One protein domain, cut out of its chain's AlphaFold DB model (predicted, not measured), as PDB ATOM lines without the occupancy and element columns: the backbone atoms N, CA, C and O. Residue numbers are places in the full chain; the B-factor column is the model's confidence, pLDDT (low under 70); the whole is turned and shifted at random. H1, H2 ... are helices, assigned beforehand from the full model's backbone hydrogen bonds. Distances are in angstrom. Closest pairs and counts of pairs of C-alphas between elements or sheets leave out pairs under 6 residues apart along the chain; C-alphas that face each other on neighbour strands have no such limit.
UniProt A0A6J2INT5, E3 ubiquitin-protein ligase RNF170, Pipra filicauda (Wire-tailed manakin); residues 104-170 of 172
ATOM      1  N   SER A 104     153.454 169.318 217.865       71.56
ATOM      2  CA  SER A 104     152.206 170.057 218.074       71.56
ATOM      3  C   SER A 104     152.460 171.347 218.859       71.56
ATOM      4  O   SER A 104     153.472 171.483 219.547       71.56
ATOM      5  N   VAL A 105     151.509 172.284 218.817       65.69
ATOM      6  CA  VAL A 105     151.565 173.527 219.608       65.69
ATOM      7  C   VAL A 105     151.803 173.227 221.095       65.69
ATOM      8  O   VAL A 105     152.659 173.847 221.721       65.69
ATOM      9  N   GLY A 106     151.111 172.225 221.648       69.75
ATOM     10  CA  GLY A 106     151.289 171.785 223.036       69.75
ATOM     11  C   GLY A 106     152.646 171.123 223.306       69.75
ATOM     12  O   GLY A 106     153.270 171.394 224.334       69.75
ATOM     13  N   GLY A 107     153.128 170.291 222.378       70.56
ATOM     14  CA  GLY A 107     154.433 169.628 222.472       70.56
ATOM     15  C   GLY A 107     155.607 170.606 222.404       70.56
ATOM     16  O   GLY A 107     156.590 170.457 223.132       70.56
ATOM     17  N   LEU A 108     155.461 171.678 221.626       69.88
ATOM     18  CA  LEU A 108     156.458 172.733 221.527       69.88
ATOM     19  C   LEU A 108     156.657 173.471 222.861       69.88
ATOM     20  O   LEU A 108     157.792 173.725 223.263       69.88
ATOM     21  N   PHE A 109     155.581 173.760 223.604       72.06
ATOM     22  CA  PHE A 109     155.700 174.329 224.955       72.06
ATOM     23  C   PHE A 109     156.449 173.393 225.911       72.06
ATOM     24  O   PHE A 109     157.243 173.855 226.733       72.06
ATOM     25  N   TRP A 110     156.237 172.080 225.794       68.88
ATOM     26  CA  TRP A 110     157.006 171.083 226.540       68.88
ATOM     27  C   TRP A 110     158.486 171.077 226.146       68.88
ATOM     28  O   TRP A 110     159.335 171.053 227.037       68.88
ATOM     29  N   MET A 111     158.812 171.181 224.852       69.75
ATOM     30  CA  MET A 111     160.201 171.322 224.390       69.75
ATOM     31  C   MET A 111     160.878 172.563 224.988       69.75
ATOM     32  O   MET A 111     161.992 172.463 225.505       69.75
ATOM     33  N   PHE A 112     160.198 173.716 225.001       72.69
ATOM     34  CA  PHE A 112     160.729 174.932 225.627       72.69
ATOM     35  C   PHE A 112     160.970 174.762 227.134       72.69
ATOM     36  O   PHE A 112     161.987 175.227 227.651       72.69
ATOM     37  N   ARG A 113     160.084 174.055 227.848       74.31
ATOM     38  CA  ARG A 113     160.268 173.752 229.279       74.31
ATOM     39  C   ARG A 113     161.448 172.816 229.535       74.31
ATOM     40  O   ARG A 113     162.194 173.043 230.484       74.31
ATOM     41  N   ILE A 114     161.644 171.805 228.685       79.31
ATOM     42  CA  ILE A 114     162.797 170.895 228.763       79.31
ATOM     43  C   ILE A 114     164.102 171.673 228.569       79.31
ATOM     44  O   ILE A 114     165.032 171.468 229.343       79.31
ATOM     45  N   ARG A 115     164.161 172.614 227.613       75.31
ATOM     46  CA  ARG A 115     165.336 173.486 227.421       75.31
ATOM     47  C   ARG A 115     165.672 174.265 228.694       75.31
ATOM     48  O   ARG A 115     166.797 174.179 229.168       75.31
ATOM     49  N   ILE A 116     164.692 174.947 229.296       78.38
ATOM     50  CA  ILE A 116     164.891 175.701 230.551       78.38
ATOM     51  C   ILE A 116     165.424 174.786 231.663       78.38
ATOM     52  O   ILE A 116     166.349 175.158 232.383       78.38
ATOM     53  N   PHE A 117     164.868 173.580 231.785       78.44
ATOM     54  CA  PHE A 117     165.301 172.599 232.775       78.44
ATOM     55  C   PHE A 117     166.739 172.111 232.536       78.44
ATOM     56  O   PHE A 117     167.521 172.040 233.482       78.44
ATOM     57  N   LEU A 118     167.118 171.831 231.285       79.50
ATOM     58  CA  LEU A 118     168.482 171.439 230.917       79.50
ATOM     59  C   LEU A 118     169.488 172.572 231.153       79.50
ATOM     60  O   LEU A 118     170.567 172.311 231.681       79.50
ATOM     61  N   CYS A 119     169.128 173.821 230.842       75.12
ATOM     62  CA  CYS A 119     169.952 174.991 231.152       75.12
ATOM     63  C   CYS A 119     170.141 175.165 232.666       75.12
ATOM     64  O   CYS A 119     171.254 175.434 233.111       75.12
ATOM     65  N   LEU A 120     169.086 174.960 233.466       78.31
ATOM     66  CA  LEU A 120     169.165 174.987 234.930       78.31
ATOM     67  C   LEU A 120     170.065 173.877 235.480       78.31
ATOM     68  O   LEU A 120     170.920 174.153 236.316       78.31
ATOM     69  N   ILE A 121     169.916 172.638 234.995       80.81
ATOM     70  CA  ILE A 121     170.798 171.524 235.376       80.81
ATOM     71  C   ILE A 121     172.246 171.838 234.999       80.81
ATOM     72  O   ILE A 121     173.133 171.664 235.829       80.81
ATOM     73  N   GLY A 122     172.488 172.320 233.778       77.19
ATOM     74  CA  GLY A 122     173.821 172.704 233.318       77.19
ATOM     75  C   GLY A 122     174.450 173.783 234.201       77.19
ATOM     76  O   GLY A 122     175.595 173.634 234.617       77.19
ATOM     77  N   ALA A 123     173.688 174.820 234.564       72.88
ATOM     78  CA  ALA A 123     174.140 175.887 235.456       72.88
ATOM     79  C   ALA A 123     174.433 175.386 236.883       72.88
ATOM     80  O   ALA A 123     175.412 175.804 237.495       72.88
ATOM     81  N   LEU A 124     173.616 174.469 237.409       78.81
ATOM     82  CA  LEU A 124     173.836 173.865 238.726       78.81
ATOM     83  C   LEU A 124     175.060 172.942 238.742       78.81
ATOM     84  O   LEU A 124     175.842 172.998 239.684       78.81
ATOM     85  N   LEU A 125     175.245 172.117 237.706       75.75
ATOM     86  CA  LEU A 125     176.428 171.261 237.558       75.75
ATOM     87  C   LEU A 125     177.704 172.090 237.389       75.75
ATOM     88  O   LEU A 125     178.737 171.716 237.935       75.75
ATOM     89  N   TYR A 126     177.620 173.223 236.686       67.69
ATOM     90  CA  TYR A 126     178.703 174.199 236.601       67.69
ATOM     91  C   TYR A 126     179.051 174.761 237.985       67.69
ATOM     92  O   TYR A 126     180.201 174.689 238.401       67.69
ATOM     93  N   LEU A 127     178.051 175.226 238.740       72.00
ATOM     94  CA  LEU A 127     178.254 175.789 240.079       72.00
ATOM     95  C   LEU A 127     178.782 174.756 241.094       72.00
ATOM     96  O   LEU A 127     179.522 175.105 242.009       72.00
ATOM     97  N   ALA A 128     178.374 173.492 240.959       75.25
ATOM     98  CA  ALA A 128     178.752 172.410 241.863       75.25
ATOM     99  C   ALA A 128     180.086 171.732 241.499       75.25
ATOM    100  O   ALA A 128     180.600 170.956 242.306       75.25
ATOM    101  N   SER A 129     180.638 171.977 240.305       68.38
ATOM    102  CA  SER A 129     181.892 171.360 239.867       68.38
ATOM    103  C   SER A 129     183.096 172.094 240.474       68.38
ATOM    104  O   SER A 129     183.295 173.270 240.185       68.38
ATOM    105  N   PRO A 130     183.957 171.423 241.262       66.00
ATOM    106  CA  PRO A 130     185.145 172.041 241.856       66.00
ATOM    107  C   PRO A 130     186.300 172.274 240.857       66.00
ATOM    108  O   PRO A 130     187.377 172.698 241.271       66.00
ATOM    109  N   LEU A 131     186.116 171.974 239.564       57.31
ATOM    110  CA  LEU A 131     187.119 172.153 238.511       57.31
ATOM    111  C   LEU A 131     186.466 172.691 237.221       57.31
ATOM    112  O   LEU A 131     185.640 172.010 236.606       57.31
ATOM    113  N   ASP A 132     186.876 173.891 236.801       60.62
ATOM    114  CA  ASP A 132     186.534 174.537 235.523       60.62
ATOM    115  C   ASP A 132     187.191 173.799 234.328       60.62
ATOM    116  O   ASP A 132     188.171 174.259 233.747       60.62
ATOM    117  N   PHE A 133     186.689 172.610 233.966       57.22
ATOM    118  CA  PHE A 133     187.209 171.794 232.846       57.22
ATOM    119  C   PHE A 133     186.466 171.980 231.509       57.22
ATOM    120  O   PHE A 133     186.799 171.308 230.532       57.22
ATOM    121  N   LEU A 134     185.462 172.857 231.430       60.44
ATOM    122  CA  LEU A 134     184.731 173.106 230.184       60.44
ATOM    123  C   LEU A 134     185.402 174.252 229.412       60.44
ATOM    124  O   LEU A 134     185.281 175.399 229.837       60.44
ATOM    125  N   PRO A 135     186.094 173.988 228.287       61.41
ATOM    126  CA  PRO A 135     186.671 175.062 227.492       61.41
ATOM    127  C   PRO A 135     185.554 175.980 226.985       61.41
ATOM    128  O   PRO A 135     184.538 175.509 226.469       61.41
ATOM    129  N   GLU A 136     185.762 177.291 227.078       63.59
ATOM    130  CA  GLU A 136     184.811 178.337 226.661       63.59
ATOM    131  C   GLU A 136     184.359 178.164 225.195       63.59
ATOM    132  O   GLU A 136     183.226 178.477 224.830       63.59
ATOM    133  N   ALA A 137     185.213 177.561 224.361       63.25
ATOM    134  CA  ALA A 137     184.912 177.208 222.976       63.25
ATOM    135  C   ALA A 137     183.788 176.161 222.829       63.25
ATOM    136  O   ALA A 137     182.998 176.240 221.888       63.25
ATOM    137  N   LEU A 138     183.682 175.194 223.750       67.62
ATOM    138  CA  LEU A 138     182.622 174.183 223.714       67.62
ATOM    139  C   LEU A 138     181.266 174.809 224.060       67.62
ATOM    140  O   LEU A 138     180.276 174.497 223.401       67.62
ATOM    141  N   PHE A 139     181.231 175.740 225.021       65.31
ATOM    142  CA  PHE A 139     180.030 176.515 225.350       65.31
ATOM    143  C   PHE A 139     179.596 177.440 224.212       65.31
ATOM    144  O   PHE A 139     178.401 177.537 223.945       65.31
ATOM    145  N   GLY A 140     180.541 178.063 223.499       71.88
ATOM    146  CA  GLY A 140     180.229 178.880 222.323       71.88
ATOM    147  C   GLY A 140     179.531 178.079 221.218       71.88
ATOM    148  O   GLY A 140     178.507 178.507 220.688       71.88
ATOM    149  N   ILE A 141     180.039 176.879 220.915       76.06
ATOM    150  CA  ILE A 141     179.447 175.990 219.902       76.06
ATOM    151  C   ILE A 141     178.095 175.437 220.375       76.06
ATOM    152  O   ILE A 141     177.141 175.428 219.597       76.06
ATOM    153  N   LEU A 142     177.987 174.996 221.635       71.31
ATOM    154  CA  LEU A 142     176.726 174.476 222.176       71.31
ATOM    155  C   LEU A 142     175.635 175.552 222.217       71.31
ATOM    156  O   LEU A 142     174.504 175.270 221.838       71.31
ATOM    157  N   GLY A 143     175.975 176.772 222.641       74.00
ATOM    158  CA  GLY A 143     175.047 177.904 222.677       74.00
ATOM    159  C   GLY A 143     174.565 178.290 221.282       74.00
ATOM    160  O   GLY A 143     173.368 178.445 221.067       74.00
ATOM    161  N   PHE A 144     175.470 178.328 220.301       78.12
ATOM    162  CA  PHE A 144     175.092 178.568 218.909       78.12
ATOM    163  C   PHE A 144     174.147 177.487 218.359       78.12
ATOM    164  O   PHE A 144     173.169 177.807 217.683       78.12
ATOM    165  N   LEU A 145     174.412 176.206 218.646       74.19
ATOM    166  CA  LEU A 145     173.531 175.104 218.242       74.19
ATOM    167  C   LEU A 145     172.155 175.180 218.920       74.19
ATOM    168  O   LEU A 145     171.143 174.902 218.277       74.19
ATOM    169  N   ASP A 146     172.115 175.567 220.192       75.31
ATOM    170  CA  ASP A 146     170.884 175.762 220.957       75.31
ATOM    171  C   ASP A 146     170.051 176.932 220.398       75.31
ATOM    172  O   ASP A 146     168.857 176.775 220.131       75.31
ATOM    173  N   ASP A 147     170.681 178.070 220.097       78.06
ATOM    174  CA  ASP A 147     170.026 179.217 219.459       78.06
ATOM    175  C   ASP A 147     169.517 178.884 218.051       78.06
ATOM    176  O   ASP A 147     168.380 179.218 217.701       78.06
ATOM    177  N   PHE A 148     170.311 178.161 217.256       80.00
ATOM    178  CA  PHE A 148     169.885 177.659 215.950       80.00
ATOM    179  C   PHE A 148     168.647 176.758 216.069       80.00
ATOM    180  O   PHE A 148     167.675 176.939 215.328       80.00
ATOM    181  N   PHE A 149     168.647 175.819 217.021       76.56
ATOM    182  CA  PHE A 149     167.512 174.929 217.262       76.56
ATOM    183  C   PHE A 149     166.252 175.708 217.655       76.56
ATOM    184  O   PHE A 149     165.152 175.390 217.208       76.56
ATOM    185  N   VAL A 150     166.400 176.778 218.429       78.06
ATOM    186  CA  VAL A 150     165.281 177.610 218.887       78.06
ATOM    187  C   VAL A 150     164.698 178.460 217.777       78.06
ATOM    188  O   VAL A 150     163.476 178.534 217.658       78.06
ATOM    189  N   ILE A 151     165.544 179.050 216.933       78.56
ATOM    190  CA  ILE A 151     165.091 179.752 215.730       78.56
ATOM    191  C   ILE A 151     164.335 178.776 214.824       78.56
ATOM    192  O   ILE A 151     163.235 179.084 214.365       78.56
ATOM    193  N   PHE A 152     164.875 177.574 214.616       79.75
ATOM    194  CA  PHE A 152     164.218 176.536 213.826       79.75
ATOM    195  C   PHE A 152     162.845 176.140 214.404       79.75
ATOM    196  O   PHE A 152     161.851 176.113 213.677       79.75
ATOM    197  N   LEU A 153     162.755 175.912 215.719       75.25
ATOM    198  CA  LEU A 153     161.498 175.623 216.414       75.25
ATOM    199  C   LEU A 153     160.481 176.776 216.321       75.25
ATOM    200  O   LEU A 153     159.291 176.531 216.124       75.25
ATOM    201  N   LEU A 154     160.934 178.029 216.419       76.88
ATOM    202  CA  LEU A 154     160.088 179.217 216.276       76.88
ATOM    203  C   LEU A 154     159.517 179.342 214.855       76.88
ATOM    204  O   LEU A 154     158.342 179.668 214.688       76.88
ATOM    205  N   LEU A 155     160.305 179.031 213.824       81.94
ATOM    206  CA  LEU A 155     159.824 179.007 212.438       81.94
ATOM    207  C   LEU A 155     158.763 177.919 212.217       81.94
ATOM    208  O   LEU A 155     157.747 178.171 211.558       81.94
ATOM    209  N   ILE A 156     158.954 176.731 212.803       79.56
ATOM    210  CA  ILE A 156     157.943 175.661 212.799       79.56
ATOM    211  C   ILE A 156     156.663 176.141 213.490       79.56
ATOM    212  O   ILE A 156     155.576 175.980 212.935       79.56
ATOM    213  N   TYR A 157     156.782 176.781 214.655       77.69
ATOM    214  CA  TYR A 157     155.638 177.323 215.388       77.69
ATOM    215  C   TYR A 157     154.831 178.316 214.558       77.69
ATOM    216  O   TYR A 157     153.625 178.140 214.394       77.69
ATOM    217  N   ILE A 158     155.503 179.328 213.997       80.81
ATOM    218  CA  ILE A 158     154.871 180.347 213.152       80.81
ATOM    219  C   ILE A 158     154.158 179.683 211.970       80.81
ATOM    220  O   ILE A 158     153.026 180.046 211.657       80.81
ATOM    221  N   SER A 159     154.781 178.674 211.356       83.62
ATOM    222  CA  SER A 159     154.192 177.929 210.238       83.62
ATOM    223  C   SER A 159     152.914 177.182 210.639       83.62
ATOM    224  O   SER A 159     151.927 177.211 209.901       83.62
ATOM    225  N   ILE A 160     152.899 176.540 211.814       79.25
ATOM    226  CA  ILE A 160     151.713 175.847 212.342       79.25
ATOM    227  C   ILE A 160     150.600 176.851 212.670       79.25
ATOM    228  O   ILE A 160     149.475 176.673 212.204       79.25
ATOM    229  N   MET A 161     150.920 177.928 213.395       80.00
ATOM    230  CA  MET A 161     149.979 179.003 213.743       80.00
ATOM    231  C   MET A 161     149.347 179.615 212.490       80.00
ATOM    232  O   MET A 161     148.128 179.763 212.402       80.00
ATOM    233  N   TYR A 162     150.164 179.925 211.481       84.94
ATOM    234  CA  TYR A 162     149.680 180.474 210.220       84.94
ATOM    235  C   TYR A 162     148.724 179.506 209.511       84.94
ATOM    236  O   TYR A 162     147.643 179.906 209.078       84.94
ATOM    237  N   ARG A 163     149.078 178.215 209.442       82.81
ATOM    238  CA  ARG A 163     148.223 177.180 208.845       82.81
ATOM    239  C   ARG A 163     146.880 177.054 209.563       82.81
ATOM    240  O   ARG A 163     145.855 176.870 208.905       82.81
ATOM    241  N   GLU A 164     146.869 177.157 210.885       79.12
ATOM    242  CA  GLU A 164     145.648 177.080 211.685       79.12
ATOM    243  C   GLU A 164     144.730 178.282 211.425       79.12
ATOM    244  O   GLU A 164     143.549 178.099 211.125       79.12
ATOM    245  N   VAL A 165     145.289 179.497 211.393       83.00
ATOM    246  CA  VAL A 165     144.551 180.722 211.034       83.00
ATOM    247  C   VAL A 165     143.953 180.627 209.630       83.00
ATOM    248  O   VAL A 165     142.792 180.984 209.427       83.00
ATOM    249  N   VAL A 166     144.720 180.144 208.649       87.94
ATOM    250  CA  VAL A 166     144.229 179.963 207.273       87.94
ATOM    251  C   VAL A 166     143.089 178.942 207.233       87.94
ATOM    252  O   VAL A 166     142.064 179.195 206.606       87.94
ATOM    253  N   THR A 167     143.227 177.822 207.944       79.69
ATOM    254  CA  THR A 167     142.200 176.767 207.991       79.69
ATOM    255  C   THR A 167     140.898 177.273 208.619       79.69
ATOM    256  O   THR A 167     139.820 177.026 208.088       79.69
ATOM    257  N   GLN A 168     140.986 178.044 209.706       79.12
ATOM    258  CA  GLN A 168     139.820 178.652 210.355       79.12
ATOM    259  C   GLN A 168     139.101 179.662 209.454       79.12
ATOM    260  O   GLN A 168     137.879 179.760 209.502       79.12
ATOM    261  N   ARG A 169     139.844 180.403 208.622       78.81
ATOM    262  CA  ARG A 169     139.251 181.313 207.632       78.81
ATOM    263  C   ARG A 169     138.526 180.576 206.510       78.81
ATOM    264  O   ARG A 169     137.547 181.101 206.013       78.81
ATOM    265  N   LEU A 170     139.013 179.401 206.110       72.94
ATOM    266  CA  LEU A 170     138.402 178.587 205.052       72.94
ATOM    267  C   LEU A 170     137.145 177.837 205.519       72.94
ATOM    268  O   LEU A 170     136.289 177.527 204.700       72.94
TER     269      LEU A 170
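This is residues 104 to 170 of the 172 residues of the protein "E3 ubiquitin-protein ligase RNF170" of Pipra filicauda (Wire-tailed manakin) (UniProt A0A6J2INT5). Two long helices make an open, narrow helical hairpin: they come together where residues 105 to 108 of H1 meet residues 153 to 160 of H2, and spread apart toward the link that joins them. H2, the longer, sticks out past H1 with residues 162 to 170. The printed part has 67 residues, with H1 then H2 and no named strand, all helix in class; it is an extended rod spanning 60 by 20 by 10 A, radius of gyration of the C-alphas 17.0 A.

Start with H1, residues 105 to 128, and H2, residues 136 to 170, a hairpin. They touch with residues 105 to 108 and 153 to 160 alone; the closest C-alphas, of Val 105 and Tyr 157, are 7.0 A apart. They run opposite ways at a shallow tilt of 16 degrees. In both, every O i to N i+4 pair is within hydrogen-bond range.

Find C-alpha 105 at (151.565, 173.527, 219.608); H1 runs 35.2 A to C-alpha 128. H2 runs 51.2 A to C-alpha 170 at (138.402, 178.587, 205.052).

Look at Pro 130 and Leu 170, whose C-alphas are farthest apart, 59.9 A. The printed part has no cut, and the link is short. Among residues under pLDDT 70 are 129 to 139.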